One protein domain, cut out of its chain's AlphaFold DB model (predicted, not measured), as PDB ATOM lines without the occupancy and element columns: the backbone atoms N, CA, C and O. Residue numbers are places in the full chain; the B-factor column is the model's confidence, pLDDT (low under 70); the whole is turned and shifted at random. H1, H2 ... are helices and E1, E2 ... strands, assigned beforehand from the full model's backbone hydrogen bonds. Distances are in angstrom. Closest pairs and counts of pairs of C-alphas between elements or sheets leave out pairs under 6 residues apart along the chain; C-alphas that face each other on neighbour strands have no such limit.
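Overview. This is residues 585 to 705 of the 830 residues of the protein "BTAD domain-containing protein" of Sphaerisporangium sp. LHW63015 (UniProt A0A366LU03). Picture a body with helix H1 in its middle, packed on two small three-stranded sheets, and at one end an arm, the helical hairpin of H4 and H5, which lengthens the whole. H3, with its residues 646 to 650, packs on residues 607 to 611 of H1, and H2 packs on residues 640 to 643 of H3, each pair about perpendicular. The printed part has 121 residues, of mixed class, with named elements in the order E1 E2 H1 E3 H2 H3 E4 E5 E6 H4 H5; one sheet is mixed, in the order E2 E1 E6, the other antiparallel, E3 E5 E4. It is only just loose, close to compact, with a radius of gyration of the C-alphas of 16.6 A, and elongated, spanning 54 by 34 by 27 A.

Along the chain. Find C-alpha 587 at (-30.374, 20.802, -1.944), where E1, residues 587 to 590, begins; E2, 596 to 598, follows. From C-alpha 606 at (-14.602, 25.271, 2.285), H1, residues 606 to 618, runs 18.1 A. Next come E3, 620 to 622, H2, 623 to 629, and H3, 640 to 654, 21.1 A long. After them read E4, 664 to 666, E5, 671 to 674, E6, 677 to 679, and H4, 680 to 688. H5, residues 695 to 705, runs 15.6 A and ends at C-alpha 705, (-24.719, 1.070, -1.455).

Arrangement. Begin at E1: it forms an antiparallel hairpin with E2, N 590 and O 596 at 2.8 A, and is parallel to E6, N 589 and O 678 at 2.8 A. H1 is on this sheet at a height of 9.8 A, across the strands, at 74 degrees to E6 on the local plane. H1 is also on the second sheet, at a height of 9.7 A, and only just stands up from it, at 41 degrees. There E5 is antiparallel to E3, N 672 and O 621 at 2.8 A, and to E4, N 665 and O 673 at 2.8 A. E3, H2, H3 and E4 form a split strand-helix-strand unit, two strands running the same way with E5 between them, and its crossover is right-handed. H3 touches H1 with residues 646 to 650, about perpendicular at 89 degrees, closest at the C-alphas of His 608 and Thr 650, 5.7 A. H2 touches H3 at 88 degrees, closest at the C-alphas of Arg 627 and Val 643, 6.5 A. H4 and H5 touch as a helical hairpin at a shallow tilt of 24 degrees, closest at the C-alphas of Phe 684 and Ala 704, 5.0 A. In H1 to H5 every O i to N i+4 pair is within hydrogen-bond range.

Size, cuts and confidence. The two C-alphas farthest apart, those of Asp 641 and Asp 694, are 54.4 A apart. The printed part has no cut and no long link. Its mean pLDDT is 88.5; look for values under 70 at residue 585 and residues 690 to 693.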
ATOM      1  N   GLY A 585     -34.922  22.530  -7.125       66.44
ATOM      2  CA  GLY A 585     -35.073  23.153  -5.803       66.44
ATOM      3  C   GLY A 585     -34.535  22.337  -4.626       66.44
ATOM      4  O   GLY A 585     -34.351  22.912  -3.556       66.44
ATOM      5  N   THR A 586     -34.235  21.047  -4.797       80.50
ATOM      6  CA  THR A 586     -33.738  20.202  -3.700       80.50
ATOM      7  C   THR A 586     -32.225  20.343  -3.520       80.50
ATOM      8  O   THR A 586     -31.452  20.085  -4.445       80.50
ATOM      9  N   VAL A 587     -31.794  20.740  -2.320       91.00
ATOM     10  CA  VAL A 587     -30.374  20.802  -1.944       91.00
ATOM     11  C   VAL A 587     -30.001  19.501  -1.244       91.00
ATOM     12  O   VAL A 587     -30.644  19.125  -0.265       91.00
ATOM     13  N   ARG A 588     -28.950  18.833  -1.728       93.00
ATOM     14  CA  ARG A 588     -28.499  17.543  -1.192       93.00
ATOM     15  C   ARG A 588     -27.057  17.617  -0.715       93.00
ATOM     16  O   ARG A 588     -26.169  17.942  -1.502       93.00
ATOM     17  N   LEU A 589     -26.837  17.298   0.556       94.75
ATOM     18  CA  LEU A 589     -25.529  17.134   1.178       94.75
ATOM     19  C   LEU A 589     -25.116  15.666   1.111       94.75
ATOM     20  O   LEU A 589     -25.827  14.788   1.597       94.75
ATOM     21  N   CYS A 590     -23.951  15.411   0.524       94.38
ATOM     22  CA  CYS A 590     -23.428  14.067   0.381       94.38
ATOM     23  C   CYS A 590     -22.189  13.859   1.265       94.38
ATOM     24  O   CYS A 590     -21.138  14.459   1.027       94.38
ATOM     25  N   LEU A 591     -22.331  13.006   2.283       94.00
ATOM     26  CA  LEU A 591     -21.339  12.665   3.303       94.00
ATOM     27  C   LEU A 591     -20.716  11.278   3.091       94.00
ATOM     28  O   LEU A 591     -19.649  11.013   3.640       94.00
ATOM     29  N   LEU A 592     -21.321  10.390   2.294       93.56
ATOM     30  CA  LEU A 592     -20.841   9.010   2.096       93.56
ATOM     31  C   LEU A 592     -19.749   8.928   1.021       93.56
ATOM     32  O   LEU A 592     -19.884   8.237   0.015       93.56
ATOM     33  N   GLY A 593     -18.682   9.701   1.196       91.44
ATOM     34  CA  GLY A 593     -17.592   9.895   0.239       91.44
ATOM     35  C   GLY A 593     -16.954  11.274   0.427       91.44
ATOM     36  O   GLY A 593     -17.112  11.871   1.498       91.44
ATOM     37  N   PRO A 594     -16.289  11.822  -0.606       91.38
ATOM     38  CA  PRO A 594     -15.894  13.227  -0.625       91.38
ATOM     39  C   PRO A 594     -17.101  14.133  -0.357       91.38
ATOM     40  O   PRO A 594     -18.185  13.932  -0.919       91.38
ATOM     41  N   VAL A 595     -16.927  15.114   0.531       92.50
ATOM     42  CA  VAL A 595     -18.028  15.994   0.947       92.50
ATOM     43  C   VAL A 595     -18.440  16.896  -0.212       92.50
ATOM     44  O   VAL A 595     -17.678  17.771  -0.632       92.50
ATOM     45  N   GLU A 596     -19.672  16.724  -0.686       91.50
ATOM     46  CA  GLU A 596     -20.233  17.482  -1.805       91.50
ATOM     47  C   GLU A 596     -21.620  18.024  -1.459       91.50
ATOM     48  O   GLU A 596     -22.356  17.444  -0.662       91.50
ATOM     49  N   LEU A 597     -21.976  19.155  -2.068       92.69
ATOM     50  CA  LEU A 597     -23.299  19.755  -1.947       92.69
ATOM     51  C   LEU A 597     -23.857  20.019  -3.345       92.69
ATOM     52  O   LEU A 597     -23.301  20.816  -4.104       92.69
ATOM     53  N   HIS A 598     -24.968  19.368  -3.674       91.50
ATOM     54  CA  HIS A 598     -25.667  19.520  -4.948       91.50
ATOM     55  C   HIS A 598     -26.925  20.378  -4.789       91.50
ATOM     56  O   HIS A 598     -27.438  20.558  -3.685       91.50
ATOM     57  N   GLY A 599     -27.426  20.916  -5.903       86.12
ATOM     58  CA  GLY A 599     -28.642  21.741  -5.916       86.12
ATOM     59  C   GLY A 599     -28.420  23.215  -5.560       86.12
ATOM     60  O   GLY A 599     -29.386  23.959  -5.436       86.12
ATOM     61  N   THR A 600     -27.166  23.662  -5.433       85.19
ATOM     62  CA  THR A 600     -26.816  25.079  -5.233       85.19
ATOM     63  C   THR A 600     -26.371  25.738  -6.540       85.19
ATOM     64  O   THR A 600     -25.873  25.077  -7.451       85.19
ATOM     65  N   ALA A 601     -26.534  27.060  -6.646       78.31
ATOM     66  CA  ALA A 601     -26.185  27.807  -7.860       78.31
ATOM     67  C   ALA A 601     -24.669  27.864  -8.133       78.31
ATOM     68  O   ALA A 601     -24.238  28.140  -9.253       78.31
ATOM     69  N   SER A 602     -23.841  27.669  -7.108       81.62
ATOM     70  CA  SER A 602     -22.379  27.674  -7.200       81.62
ATOM     71  C   SER A 602     -21.781  26.858  -6.055       81.62
ATOM     72  O   SER A 602     -22.350  26.860  -4.963       81.62
ATOM     73  N   PRO A 603     -20.624  26.202  -6.262       84.56
ATOM     74  CA  PRO A 603     -19.991  25.404  -5.220       84.56
ATOM     75  C   PRO A 603     -19.618  26.274  -4.015       84.56
ATOM     76  O   PRO A 603     -19.045  27.361  -4.157       84.56
ATOM     77  N   LEU A 604     -19.930  25.781  -2.816       88.56
ATOM     78  CA  LEU A 604     -19.619  26.478  -1.573       88.56
ATOM     79  C   LEU A 604     -18.110  26.505  -1.330       88.56
ATOM     80  O   LEU A 604     -17.381  25.543  -1.581       88.56
ATOM     81  N   ARG A 605     -17.637  27.613  -0.755       90.69
ATOM     82  CA  ARG A 605     -16.259  27.697  -0.255       90.69
ATOM     83  C   ARG A 605     -16.081  26.757   0.950       90.69
ATOM     84  O   ARG A 605     -17.038  26.590   1.706       90.69
ATOM     85  N   PRO A 606     -14.859  26.258   1.230       90.12
ATOM     86  CA  PRO A 606     -14.602  25.271   2.285       90.12
ATOM     87  C   PRO A 606     -15.253  25.575   3.640       90.12
ATOM     88  O   PRO A 606     -15.973  24.741   4.168       90.12
ATOM     89  N   LYS A 607     -15.093  26.797   4.166       90.19
ATOM     90  CA  LYS A 607     -15.682  27.182   5.463       90.19
ATOM     91  C   LYS A 607     -17.212  27.308   5.455       90.19
ATOM     92  O   LYS A 607     -17.823  27.208   6.509       90.19
ATOM     93  N   HIS A 608     -17.828  27.548   4.296       93.38
ATOM     94  CA  HIS A 608     -19.291  27.596   4.177       93.38
ATOM     95  C   HIS A 608     -19.847  26.170   4.139       93.38
ATOM     96  O   HIS A 608     -20.825  25.877   4.815       93.38
ATOM     97  N   LEU A 609     -19.171  25.268   3.417       93.38
ATOM     98  CA  LEU A 609     -19.487  23.841   3.429       93.38
ATOM     99  C   LEU A 609     -19.302  23.238   4.830       93.38
ATOM    100  O   LEU A 609     -20.185  22.533   5.297       93.38
ATOM    101  N   GLU A 610     -18.216  23.579   5.531       93.88
ATOM    102  CA  GLU A 610     -17.965  23.147   6.914       93.88
ATOM    103  C   GLU A 610     -19.107  23.530   7.860       93.88
ATOM    104  O   GLU A 610     -19.526  22.701   8.659       93.88
ATOM    105  N   LEU A 611     -19.663  24.743   7.742       94.94
ATOM    106  CA  LEU A 611     -20.835  25.159   8.521       94.94
ATOM    107  C   LEU A 611     -22.061  24.277   8.231       94.94
ATOM    108  O   LEU A 611     -22.775  23.905   9.161       94.94
ATOM    109  N   VAL A 612     -22.310  23.943   6.961       94.69
ATOM    110  CA  VAL A 612     -23.436  23.077   6.574       94.69
ATOM    111  C   VAL A 612     -23.236  21.666   7.123       94.69
ATOM    112  O   VAL A 612     -24.146  21.132   7.742       94.69
ATOM    113  N   VAL A 613     -22.041  21.085   6.982       93.44
ATOM    114  CA  VAL A 613     -21.727  19.760   7.547       93.44
ATOM    115  C   VAL A 613     -21.862  19.775   9.067       93.44
ATOM    116  O   VAL A 613     -22.473  18.877   9.634       93.44
ATOM    117  N   LEU A 614     -21.342  20.808   9.731       92.69
ATOM    118  CA  LEU A 614     -21.401  20.950  11.183       92.69
ATOM    119  C   LEU A 614     -22.848  20.939  11.695       92.69
ATOM    120  O   LEU A 614     -23.151  20.213  12.642       92.69
ATOM    121  N   LEU A 615     -23.736  21.702  11.051       93.31
ATOM    122  CA  LEU A 615     -25.156  21.743  11.400       93.31
ATOM    123  C   LEU A 615     -25.896  20.457  11.014       93.31
ATOM    124  O   LEU A 615     -26.758  20.032  11.773       93.31
ATOM    125  N   ALA A 616     -25.558  19.826   9.885       91.62
ATOM    126  CA  ALA A 616     -26.140  18.542   9.491       91.62
ATOM    127  C   ALA A 616     -25.807  17.447  10.508       91.62
ATOM    128  O   ALA A 616     -26.676  16.697  10.923       91.62
ATOM    129  N   VAL A 617     -24.558  17.397  10.962       88.38
ATOM    130  CA  VAL A 617     -24.064  16.366  11.878       88.38
ATOM    131  C   VAL A 617     -24.600  16.537  13.305       88.38
ATOM    132  O   VAL A 617     -24.906  15.548  13.964       88.38
ATOM    133  N   HIS A 618     -24.715  17.774  13.795       84.94
ATOM    134  CA  HIS A 618     -25.130  18.047  15.181       84.94
ATOM    135  C   HIS A 618     -26.621  18.396  15.320       84.94
ATOM    136  O   HIS A 618     -27.132  18.494  16.436       84.94
ATOM    137  N   GLY A 619     -27.327  18.627  14.209       86.44
ATOM    138  CA  GLY A 619     -28.741  19.005  14.153       86.44
ATOM    139  C   GLY A 619     -29.021  20.446  14.598       86.44
ATOM    140  O   GLY A 619     -29.480  21.271  13.806       86.44
ATOM    141  N   LYS A 620     -28.761  20.766  15.873       89.00
ATOM    142  CA  LYS A 620     -28.992  22.092  16.475       89.00
ATOM    143  C   LYS A 620     -27.760  22.555  17.242       89.00
ATOM    144  O   LYS A 620     -27.275  21.838  18.109       89.00
ATOM    145  N   LEU A 621     -27.287  23.770  16.968       91.75
ATOM    146  CA  LEU A 621     -26.113  24.333  17.641       91.75
ATOM    147  C   LEU A 621     -26.340  25.767  18.104       91.75
ATOM    148  O   LEU A 621     -26.818  26.610  17.345       91.75
ATOM    149  N   HIS A 622     -25.923  26.054  19.336       93.12
ATOM    150  CA  HIS A 622     -25.870  27.414  19.859       93.12
ATOM    151  C   HIS A 622     -24.724  28.208  19.212       93.12
ATOM    152  O   HIS A 622     -23.679  27.658  18.854       93.12
ATOM    153  N   ARG A 623     -24.875  29.534  19.111       92.12
ATOM    154  CA  ARG A 623     -23.874  30.447  18.534       92.12
ATOM    155  C   ARG A 623     -22.476  30.245  19.115       92.12
ATOM    156  O   ARG A 623     -21.507  30.294  18.365       92.12
ATOM    157  N   ASP A 624     -22.356  30.034  20.423       90.44
ATOM    158  CA  ASP A 624     -21.043  29.854  21.053       90.44
ATOM    159  C   ASP A 624     -20.397  28.511  20.697       90.44
ATOM    160  O   ASP A 624     -19.190  28.467  20.485       90.44
ATOM    161  N   GLN A 625     -21.186  27.456  20.478       91.62
ATOM    162  CA  GLN A 625     -20.670  26.191  19.948       91.62
ATOM    163  C   GLN A 625     -20.190  26.356  18.500       91.62
ATOM    164  O   GLN A 625     -19.109  25.887  18.153       91.62
ATOM    165  N   LEU A 626     -20.940  27.090  17.664       93.00
ATOM    166  CA  LEU A 626     -20.510  27.414  16.298       93.00
ATOM    167  C   LEU A 626     -19.200  28.209  16.285       93.00
ATOM    168  O   LEU A 626     -18.344  27.967  15.438       93.00
ATOM    169  N   ARG A 627     -19.026  29.155  17.216       94.19
ATOM    170  CA  ARG A 627     -17.776  29.915  17.355       94.19
ATOM    171  C   ARG A 627     -16.605  29.001  17.669       94.19
ATOM    172  O   ARG A 627     -15.577  29.130  17.012       94.19
ATOM    173  N   THR A 628     -16.775  28.092  18.623       90.50
ATOM    174  CA  THR A 628     -15.749  27.113  18.971       90.50
ATOM    175  C   THR A 628     -15.424  26.248  17.760       90.50
ATOM    176  O   THR A 628     -14.316  26.339  17.249       90.50
ATOM    177  N   PHE A 629     -16.393  25.510  17.210       90.62
ATOM    178  CA  PHE A 629     -16.149  24.542  16.135       90.62
ATOM    179  C   PHE A 629     -15.620  25.153  14.833       90.62
ATOM    180  O   PHE A 629     -14.764  24.563  14.185       90.62
ATOM    181  N   LEU A 630     -16.063  26.355  14.449       92.12
ATOM    182  CA  LEU A 630     -15.576  27.007  13.226       92.12
ATOM    183  C   LEU A 630     -14.199  27.674  13.392       92.12
ATOM    184  O   LEU A 630     -13.643  28.170  12.398       92.12
ATOM    185  N   GLY A 631     -13.674  27.730  14.620       87.50
ATOM    186  CA  GLY A 631     -12.289  28.093  14.915       87.50
ATOM    187  C   GLY A 631     -11.291  27.065  14.360       87.50
ATOM    188  O   GLY A 631     -11.694  25.984  13.922       87.50
ATOM    189  N   PRO A 632      -9.990  27.398  14.300       79.88
ATOM    190  CA  PRO A 632      -8.955  26.429  13.941       79.88
ATOM    191  C   PRO A 632      -8.809  25.305  14.978       79.88
ATOM    192  O   PRO A 632      -8.435  24.197  14.604       79.88
ATOM    193  N   ASP A 633      -9.107  25.577  16.251       80.19
ATOM    194  CA  ASP A 633      -8.976  24.639  17.367       80.19
ATOM    195  C   ASP A 633      -9.857  25.099  18.562       80.19
ATOM    196  O   ASP A 633     -10.459  26.180  18.482       80.19
ATOM    197  N   PRO A 634      -9.999  24.302  19.646       73.25
ATOM    198  CA  PRO A 634     -10.931  24.622  20.727       73.25
ATOM    199  C   PRO A 634     -10.523  25.838  21.569       73.25
ATOM    200  O   PRO A 634     -11.397  26.450  22.182       73.25
ATOM    201  N   ASP A 635      -9.239  26.201  21.579       77.31
ATOM    202  CA  ASP A 635      -8.700  27.308  22.375       77.31
ATOM    203  C   ASP A 635      -8.796  28.645  21.620       77.31
ATOM    204  O   ASP A 635      -8.744  29.721  22.218       77.31
ATOM    205  N   HIS A 636      -9.024  28.592  20.304       85.38
ATOM    206  CA  HIS A 636      -9.121  29.756  19.427       85.38
ATOM    207  C   HIS A 636     -10.511  29.864  18.766       85.38
ATOM    208  O   HIS A 636     -10.653  29.676  17.551       85.38
ATOM    209  N   PRO A 637     -11.578  30.205  19.515       90.62
ATOM    210  CA  PRO A 637     -12.918  30.326  18.955       90.62
ATOM    211  C   PRO A 637     -13.020  31.486  17.954       90.62
ATOM    212  O   PRO A 637     -12.475  32.575  18.141       90.62
ATOM    213  N   LYS A 638     -13.806  31.290  16.892       92.25
ATOM    214  CA  LYS A 638     -14.055  32.316  15.875       92.25
ATOM    215  C   LYS A 638     -14.832  33.514  16.469       92.25
ATOM    216  O   LYS A 638     -15.781  33.319  17.239       92.25
ATOM    217  N   PRO A 639     -14.500  34.769  16.097       94.81
ATOM    218  CA  PRO A 639     -15.252  35.944  16.541       94.81
ATOM    219  C   PRO A 639     -16.728  35.898  16.118       94.81
ATOM    220  O   PRO A 639     -17.050  35.466  15.008       94.81
ATOM    221  N   ALA A 640     -17.628  36.384  16.979       91.00
ATOM    222  CA  ALA A 640     -19.076  36.280  16.771       91.00
ATOM    223  C   ALA A 640     -19.553  36.950  15.468       91.00
ATOM    224  O   ALA A 640     -20.379  36.383  14.752       91.00
ATOM    225  N   ASP A 641     -19.002  38.117  15.123       92.25
ATOM    226  CA  ASP A 641     -19.363  38.843  13.899       92.25
ATOM    227  C   ASP A 641     -18.974  38.063  12.638       92.25
ATOM    228  O   ASP A 641     -19.752  37.989  11.687       92.25
ATOM    229  N   GLN A 642     -17.810  37.404  12.649       93.44
ATOM    230  CA  GLN A 642     -17.371  36.560  11.536       93.44
ATOM    231  C   GLN A 642     -18.273  35.333  11.362       93.44
ATOM    232  O   GLN A 642     -18.563  34.952  10.229       93.44
ATOM    233  N   VAL A 643     -18.748  34.731  12.460       93.94
ATOM    234  CA  VAL A 643     -19.720  33.626  12.402       93.94
ATOM    235  C   VAL A 643     -21.049  34.101  11.812       93.94
ATOM    236  O   VAL A 643     -21.566  33.454  10.905       93.94
ATOM    237  N   ARG A 644     -21.577  35.263  12.232       92.19
ATOM    238  CA  ARG A 644     -22.815  35.826  11.649       92.19
ATOM    239  C   ARG A 644     -22.669  36.112  10.153       92.19
ATOM    240  O   ARG A 644     -23.557  35.767   9.377       92.19
ATOM    241  N   GLN A 645     -21.538  36.687   9.737       94.12
ATOM    242  CA  GLN A 645     -21.244  36.917   8.318       94.12
ATOM    243  C   GLN A 645     -21.154  35.605   7.530       94.12
ATOM    244  O   GLN A 645     -21.660  35.535   6.411       94.12
ATOM    245  N   LEU A 646     -20.534  34.565   8.100       95.12
ATOM    246  CA  LEU A 646     -20.459  33.246   7.474       95.12
ATOM    247  C   LEU A 646     -21.856  32.643   7.290       95.12
ATOM    248  O   LEU A 646     -22.169  32.185   6.195       95.12
ATOM    249  N   ILE A 647     -22.711  32.699   8.316       94.38
ATOM    250  CA  ILE A 647     -24.092  32.196   8.254       94.38
ATOM    251  C   ILE A 647     -24.895  32.950   7.191       94.38
ATOM    252  O   ILE A 647     -25.490  32.323   6.317       94.38
ATOM    253  N   SER A 648     -24.867  34.286   7.214       93.25
ATOM    254  CA  SER A 648     -25.596  35.122   6.252       93.25
ATOM    255  C   SER A 648     -25.167  34.852   4.802       93.25
ATOM    256  O   SER A 648     -26.017  34.650   3.937       93.25
ATOM    257  N   ARG A 649     -23.856  34.755   4.532       93.38
ATOM    258  CA  ARG A 649     -23.347  34.419   3.190       93.38
ATOM    259  C   ARG A 649     -23.706  32.996   2.769       93.38
ATOM    260  O   ARG A 649     -24.023  32.778   1.604       93.38
ATOM    261  N   THR A 650     -23.670  32.046   3.703       94.44
ATOM    262  CA  THR A 650     -24.031  30.649   3.424       94.44
ATOM    263  C   THR A 650     -25.516  30.537   3.079       94.44
ATOM    264  O   THR A 650     -25.837  29.904   2.081       94.44
ATOM    265  N   ARG A 651     -26.414  31.231   3.798       92.94
ATOM    266  CA  ARG A 651     -27.849  31.310   3.452       92.94
ATOM    267  C   ARG A 651     -28.076  31.805   2.027       92.94
ATOM    268  O   ARG A 651     -28.757  31.142   1.253       92.94
ATOM    269  N   GLY A 652     -27.434  32.914   1.657       88.56
ATOM    270  CA  GLY A 652     -27.539  33.456   0.300       88.56
ATOM    271  C   GLY A 652     -27.048  32.490  -0.791       88.56
ATOM    272  O   GLY A 652     -27.588  32.499  -1.891       88.56
ATOM    273  N   GLN A 653     -26.054  31.643  -0.496       89.94
ATOM    274  CA  GLN A 653     -25.527  30.638  -1.435       89.94
ATOM    275  C   GLN A 653     -26.386  29.372  -1.525       89.94
ATOM    276  O   GLN A 653     -26.490  28.788  -2.603       89.94
ATOM    277  N   LEU A 654     -26.984  28.943  -0.410       89.75
ATOM    278  CA  LEU A 654     -27.911  27.808  -0.379       89.75
ATOM    279  C   LEU A 654     -29.224  28.126  -1.100       89.75
ATOM    280  O   LEU A 654     -29.860  27.219  -1.630       89.75
ATOM    281  N   GLY A 655     -29.598  29.406  -1.140       85.38
ATOM    282  CA  GLY A 655     -30.882  29.846  -1.659       85.38
ATOM    283  C   GLY A 655     -32.036  29.514  -0.706       85.38
ATOM    284  O   GLY A 655     -31.836  28.862   0.326       85.38
ATOM    285  N   PRO A 656     -33.246  29.993  -1.026       86.62
ATOM    286  CA  PRO A 656     -34.425  29.706  -0.228       86.62
ATOM    287  C   PRO A 656     -34.909  28.259  -0.421       86.62
ATOM    288  O   PRO A 656     -34.555  27.572  -1.386       86.62
ATOM    289  N   THR A 657     -35.736  27.802   0.510       85.38
ATOM    290  CA  THR A 657     -36.617  26.637   0.353       85.38
ATOM    291  C   THR A 657     -37.672  26.893  -0.741       85.38
ATOM    292  O   THR A 657     -37.866  28.048  -1.140       85.38
ATOM    293  N   PRO A 658     -38.392  25.868  -1.241       82.00
ATOM    294  CA  PRO A 658     -39.551  26.054  -2.116       82.00
ATOM    295  C   PRO A 658     -40.629  26.960  -1.499       82.00
ATOM    296  O   PRO A 658     -41.307  27.675  -2.234       82.00
ATOM    297  N   ASP A 659     -40.721  26.996  -0.166       82.19
ATOM    298  CA  ASP A 659     -41.627  27.863   0.599       82.19
ATOM    299  C   ASP A 659     -41.090  29.299   0.801       82.19
ATOM    300  O   ASP A 659     -41.759  30.147   1.394       82.19
ATOM    301  N   GLY A 660     -39.887  29.605   0.302       82.94
ATOM    302  CA  GLY A 660     -39.283  30.939   0.369       82.94
ATOM    303  C   GLY A 660     -38.551  31.261   1.678       82.94
ATOM    304  O   GLY A 660     -38.138  32.404   1.873       82.94
ATOM    305  N   THR A 661     -38.378  30.290   2.577       86.88
ATOM    306  CA  THR A 661     -37.670  30.441   3.860       86.88
ATOM    307  C   THR A 661     -36.165  30.164   3.736       86.88
ATOM    308  O   THR A 661     -35.694  29.532   2.790       86.88
ATOM    309  N   ASP A 662     -35.373  30.652   4.699       89.44
ATOM    310  CA  ASP A 662     -33.936  30.364   4.768       89.44
ATOM    311  C   ASP A 662     -33.684  28.887   5.119       89.44
ATOM    312  O   ASP A 662     -34.195  28.382   6.114       89.44
ATOM    313  N   ARG A 663     -32.768  28.228   4.400       89.75
ATOM    314  CA  ARG A 663     -32.350  26.834   4.681       89.75
ATOM    315  C   ARG A 663     -31.502  26.657   5.946       89.75
ATOM    316  O   ARG A 663     -31.260  25.537   6.386       89.75
ATOM    317  N   ILE A 664     -31.019  27.756   6.531       92.56
ATOM    318  CA  ILE A 664     -30.395  27.771   7.861       92.56
ATOM    319  C   ILE A 664     -31.318  28.568   8.765       92.56
ATOM    320  O   ILE A 664     -31.330  29.796   8.696       92.56
ATOM    321  N   LEU A 665     -32.058  27.907   9.640       90.50
ATOM    322  CA  LEU A 665     -33.004  28.566  10.528       90.50
ATOM    323  C   LEU A 665     -32.318  29.067  11.797       90.50
ATOM    324  O   LEU A 665     -31.311  28.515  12.237       90.50
ATOM    325  N   HIS A 666     -32.865  30.141  12.359       90.50
ATOM    326  CA  HIS A 666     -32.481  30.695  13.653       90.50
ATOM    327  C   HIS A 666     -33.740  30.782  14.513       90.50
ATOM    328  O   HIS A 666     -34.690  31.452  14.118       90.50
ATOM    329  N   ASP A 667     -33.758  30.105  15.658       83.94
ATOM    330  CA  ASP A 667     -34.966  29.963  16.488       83.94
ATOM    331  C   ASP A 667     -35.217  31.131  17.460       83.94
ATOM    332  O   ASP A 667     -36.155  31.092  18.250       83.94
ATOM    333  N   GLY A 668     -34.389  32.180  17.402       75.44
ATOM    334  CA  GLY A 668     -34.482  33.354  18.276       75.44
ATOM    335  C   GLY A 668     -33.600  33.274  19.526       75.44
ATOM    336  O   GLY A 668     -33.192  34.317  20.034       75.44
ATOM    337  N   HIS A 669     -33.194  32.077  19.959       83.44
ATOM    338  CA  HIS A 669     -32.350  31.859  21.141       83.44
ATOM    339  C   HIS A 669     -30.879  31.612  20.782       83.44
ATOM    340  O   HIS A 669     -30.160  30.915  21.492       83.44
ATOM    341  N   SER A 670     -30.400  32.193  19.675       86.81
ATOM    342  CA  SER A 670     -29.042  31.962  19.156       86.81
ATOM    343  C   SER A 670     -28.753  30.502  18.783       86.81
ATOM    344  O   SER A 670     -27.581  30.140  18.663       86.81
ATOM    345  N   ILE A 671     -29.783  29.680  18.557       91.19
ATOM    346  CA  ILE A 671     -29.638  28.305  18.074       91.19
ATOM    347  C   ILE A 671     -29.911  28.274  16.570       91.19
ATOM    348  O   ILE A 671     -30.841  28.906  16.059       91.19
ATOM    349  N   TYR A 672     -29.069  27.530  15.860       93.12
ATOM    350  CA  TYR A 672     -29.117  27.359  14.415       93.12
ATOM    351  C   TYR A 672     -29.341  25.895  14.053       93.12
ATOM    352  O   TYR A 672     -28.803  25.004  14.715       93.12
ATOM    353  N   ARG A 673     -30.108  25.655  12.984       93.19
ATOM    354  CA  ARG A 673     -30.359  24.322  12.411       93.19
ATOM    355  C   ARG A 673     -30.532  24.385  10.899       93.19
ATOM    356  O   ARG A 673     -30.850  25.451  10.371       93.19
ATOM    357  N   LEU A 674     -30.358  23.255  10.221       92.31
ATOM    358  CA  LEU A 674     -30.712  23.134   8.805       92.31
ATOM    359  C   LEU A 674     -32.209  22.862   8.627       92.31
ATOM    360  O   LEU A 674     -32.873  22.346   9.530       92.31
ATOM    361  N   ASP A 675     -32.713  23.223   7.452       89.88
ATOM    362  CA  ASP A 675     -34.072  22.940   7.008       89.88
ATOM    363  C   ASP A 675     -34.075  22.560   5.523       89.88
ATOM    364  O   ASP A 675     -33.373  23.170   4.709       89.88
ATOM    365  N   GLU A 676     -34.840  21.517   5.195       87.25
ATOM    366  CA  GLU A 676     -35.022  20.976   3.840       87.25
ATOM    367  C   GLU A 676     -33.739  20.647   3.050       87.25
ATOM    368  O   GLU A 676     -33.728  20.685   1.817       87.25
ATOM    369  N   ILE A 677     -32.640  20.337   3.734       90.25
ATOM    370  CA  ILE A 677     -31.433  19.811   3.091       90.25
ATOM    371  C   ILE A 677     -31.451  18.296   3.243       90.25
ATOM    372  O   ILE A 677     -31.436  17.786   4.359       90.25
ATOM    373  N   GLU A 678     -31.474  17.582   2.121       91.88
ATOM    374  CA  GLU A 678     -31.392  16.124   2.124       91.88
ATOM    375  C   GLU A 678     -29.959  15.692   2.431       91.88
ATOM    376  O   GLU A 678     -29.030  16.093   1.730       91.88
ATOM    377  N   VAL A 679     -29.769  14.843   3.437       93.38
ATOM    378  CA  VAL A 679     -28.467  14.238   3.735       93.38
ATOM    379  C   VAL A 679     -28.477  12.796   3.233       93.38
ATOM    380  O   VAL A 679     -29.374  12.014   3.546       93.38
ATOM    381  N   ASP A 680     -27.494  12.424   2.411       94.00
ATOM    382  CA  ASP A 680     -27.391  11.061   1.870       94.00
ATOM    383  C   ASP A 680     -27.257   9.980   2.954       94.00
ATOM    384  O   ASP A 680     -27.737   8.869   2.749       94.00
ATOM    385  N   TRP A 681     -26.668  10.313   4.103       92.69
ATOM    386  CA  TRP A 681     -26.590   9.443   5.272       92.69
ATOM    387  C   TRP A 681     -27.970   9.072   5.826       92.69
ATOM    388  O   TRP A 681     -28.217   7.891   6.056       92.69
ATOM    389  N   ASP A 682     -28.894  10.028   5.947       90.56
ATOM    390  CA  ASP A 682     -30.250   9.754   6.446       90.56
ATOM    391  C   ASP A 682     -31.000   8.817   5.487       90.56
ATOM    392  O   ASP A 682     -31.655   7.855   5.897       90.56
ATOM    393  N   HIS A 683     -30.835   9.041   4.178       90.88
ATOM    394  CA  HIS A 683     -31.397   8.172   3.143       90.88
ATOM    395  C   HIS A 683     -30.763   6.771   3.180       90.88
ATOM    396  O   HIS A 683     -31.468   5.764   3.111       90.88
ATOM    397  N   PHE A 684     -29.442   6.687   3.346       93.75
ATOM    398  CA  PHE A 684     -28.743   5.418   3.510       93.75
ATOM    399  C   PHE A 684     -29.274   4.641   4.715       93.75
ATOM    400  O   PHE A 684     -29.589   3.463   4.576       93.75
ATOM    401  N   GLN A 685     -29.426   5.288   5.874       89.94
ATOM    402  CA  GLN A 685     -29.960   4.647   7.076       89.94
ATOM    403  C   GLN A 685     -31.376   4.115   6.844       89.94
ATOM    404  O   GLN A 685     -31.667   2.974   7.205       89.94
ATOM    405  N   HIS A 686     -32.242   4.896   6.190       88.81
ATOM    406  CA  HIS A 686     -33.597   4.455   5.867       88.81
ATOM    407  C   HIS A 686     -33.597   3.159   5.039       88.81
ATOM    408  O   HIS A 686     -34.257   2.195   5.419       88.81
ATOM    409  N   LEU A 687     -32.789   3.098   3.976       90.75
ATOM    410  CA  LEU A 687     -32.678   1.919   3.109       90.75
ATOM    411  C   LEU A 687     -31.982   0.728   3.798       90.75
ATOM    412  O   LEU A 687     -32.371  -0.423   3.613       90.75
ATOM    413  N   ALA A 688     -30.965   0.993   4.622       86.31
ATOM    414  CA  ALA A 688     -30.156  -0.032   5.281       86.31
ATOM    415  C   ALA A 688     -30.871  -0.736   6.449       86.31
ATOM    416  O   ALA A 688     -30.489  -1.845   6.821       86.31
ATOM    417  N   THR A 689     -31.910  -0.130   7.038       72.62
ATOM    418  CA  THR A 689     -32.641  -0.702   8.191       72.62
ATOM    419  C   THR A 689     -33.565  -1.877   7.847       72.62
ATOM    420  O   THR A 689     -34.152  -2.490   8.747       72.62
ATOM    421  N   THR A 690     -33.680  -2.251   6.570       63.38
ATOM    422  CA  THR A 690     -34.508  -3.378   6.138       63.38
ATOM    423  C   THR A 690     -33.984  -4.711   6.704       63.38
ATOM    424  O   THR A 690     -33.022  -5.299   6.217       63.38
ATOM    425  N   ARG A 691     -34.681  -5.260   7.714       63.00
ATOM    426  CA  ARG A 691     -34.455  -6.626   8.248       63.00
ATOM    427  C   ARG A 691     -35.035  -7.746   7.367       63.00
ATOM    428  O   ARG A 691     -34.971  -8.917   7.740       63.00
ATOM    429  N   ARG A 692     -35.646  -7.398   6.232       68.44
ATOM    430  CA  ARG A 692     -36.241  -8.354   5.288       68.44
ATOM    431  C   ARG A 692     -35.138  -9.118   4.542       68.44
ATOM    432  O   ARG A 692     -34.007  -8.652   4.441       68.44
ATOM    433  N   ARG A 693     -35.475 -10.304   4.030       67.81
ATOM    434  CA  ARG A 693     -34.602 -11.146   3.182       67.81
ATOM    435  C   ARG A 693     -35.246 -11.469   1.827       67.81
ATOM    436  O   ARG A 693     -34.952 -12.494   1.226       67.81
ATOM    437  N   ASP A 694     -36.188 -10.640   1.395       74.56
ATOM    438  CA  ASP A 694     -36.892 -10.789   0.122       74.56
ATOM    439  C   ASP A 694     -36.228  -9.953  -0.988       74.56
ATOM    440  O   ASP A 694     -35.243  -9.251  -0.755       74.56
ATOM    441  N   ALA A 695     -36.763 -10.019  -2.211       76.12
ATOM    442  CA  ALA A 695     -36.242  -9.254  -3.347       76.12
ATOM    443  C   ALA A 695     -36.231  -7.735  -3.085       76.12
ATOM    444  O   ALA A 695     -35.292  -7.051  -3.478       76.12
ATOM    445  N   THR A 696     -37.217  -7.219  -2.340       80.12
ATOM    446  CA  THR A 696     -37.261  -5.793  -1.984       80.12
ATOM    447  C   THR A 696     -36.110  -5.390  -1.068       80.12
ATOM    448  O   THR A 696     -35.595  -4.284  -1.187       80.12
ATOM    449  N   ALA A 697     -35.634  -6.298  -0.208       84.12
ATOM    450  CA  ALA A 697     -34.433  -6.064   0.586       84.12
ATOM    451  C   ALA A 697     -33.170  -5.957  -0.280       84.12
ATOM    452  O   ALA A 697     -32.314  -5.125  -0.002       84.12
ATOM    453  N   VAL A 698     -33.042  -6.773  -1.334       89.81
ATOM    454  CA  VAL A 698     -31.905  -6.687  -2.269       89.81
ATOM    455  C   VAL A 698     -31.907  -5.339  -2.987       89.81
ATOM    456  O   VAL A 698     -30.857  -4.698  -3.066       89.81
ATOM    457  N   ASP A 699     -33.072  -4.878  -3.444       91.19
ATOM    458  CA  ASP A 699     -33.228  -3.577  -4.102       91.19
ATOM    459  C   ASP A 699     -32.894  -2.414  -3.152       91.19
ATOM    460  O   ASP A 699     -32.093  -1.546  -3.508       91.19
ATOM    461  N   ASP A 700     -33.424  -2.434  -1.921       92.31
ATOM    462  CA  ASP A 700     -33.163  -1.413  -0.896       92.31
ATOM    463  C   ASP A 700     -31.666  -1.335  -0.547       92.31
ATOM    464  O   ASP A 700     -31.064  -0.259  -0.564       92.31
ATOM    465  N   LEU A 701     -31.025  -2.478  -0.274       93.38
ATOM    466  CA  LEU A 701     -29.599  -2.535   0.071       93.38
ATOM    467  C   LEU A 701     -28.712  -2.138  -1.120       93.38
ATOM    468  O   LEU A 701     -27.679  -1.487  -0.939       93.38
ATOM    469  N   THR A 702     -29.117  -2.487  -2.345       95.12
ATOM    470  CA  THR A 702     -28.431  -2.054  -3.570       95.12
ATOM    471  C   THR A 702     -28.524  -0.540  -3.731       95.12
ATOM    472  O   THR A 702     -27.513   0.118  -3.994       95.12
ATOM    473  N   ALA A 703     -29.713   0.034  -3.527       94.62
ATOM    474  CA  ALA A 703     -29.925   1.475  -3.542       94.62
ATOM    475  C   ALA A 703     -29.095   2.178  -2.457       94.62
ATOM    476  O   ALA A 703     -28.456   3.188  -2.754       94.62
ATOM    477  N   ALA A 704     -29.008   1.607  -1.249       95.06
ATOM    478  CA  ALA A 704     -28.189   2.133  -0.159       95.06
ATOM    479  C   ALA A 704     -26.703   2.192  -0.549       95.06
ATOM    480  O   ALA A 704     -26.080   3.250  -0.477       95.06
ATOM    481  N   LEU A 705     -26.129   1.090  -1.044       94.81
ATOM    482  CA  LEU A 705     -24.719   1.070  -1.455       94.81
ATOM    483  C   LEU A 705     -24.423   1.974  -2.655       94.81
ATOM    484  O   LEU A 705     -23.282   2.402  -2.821       94.81
TER     485      LEU A 705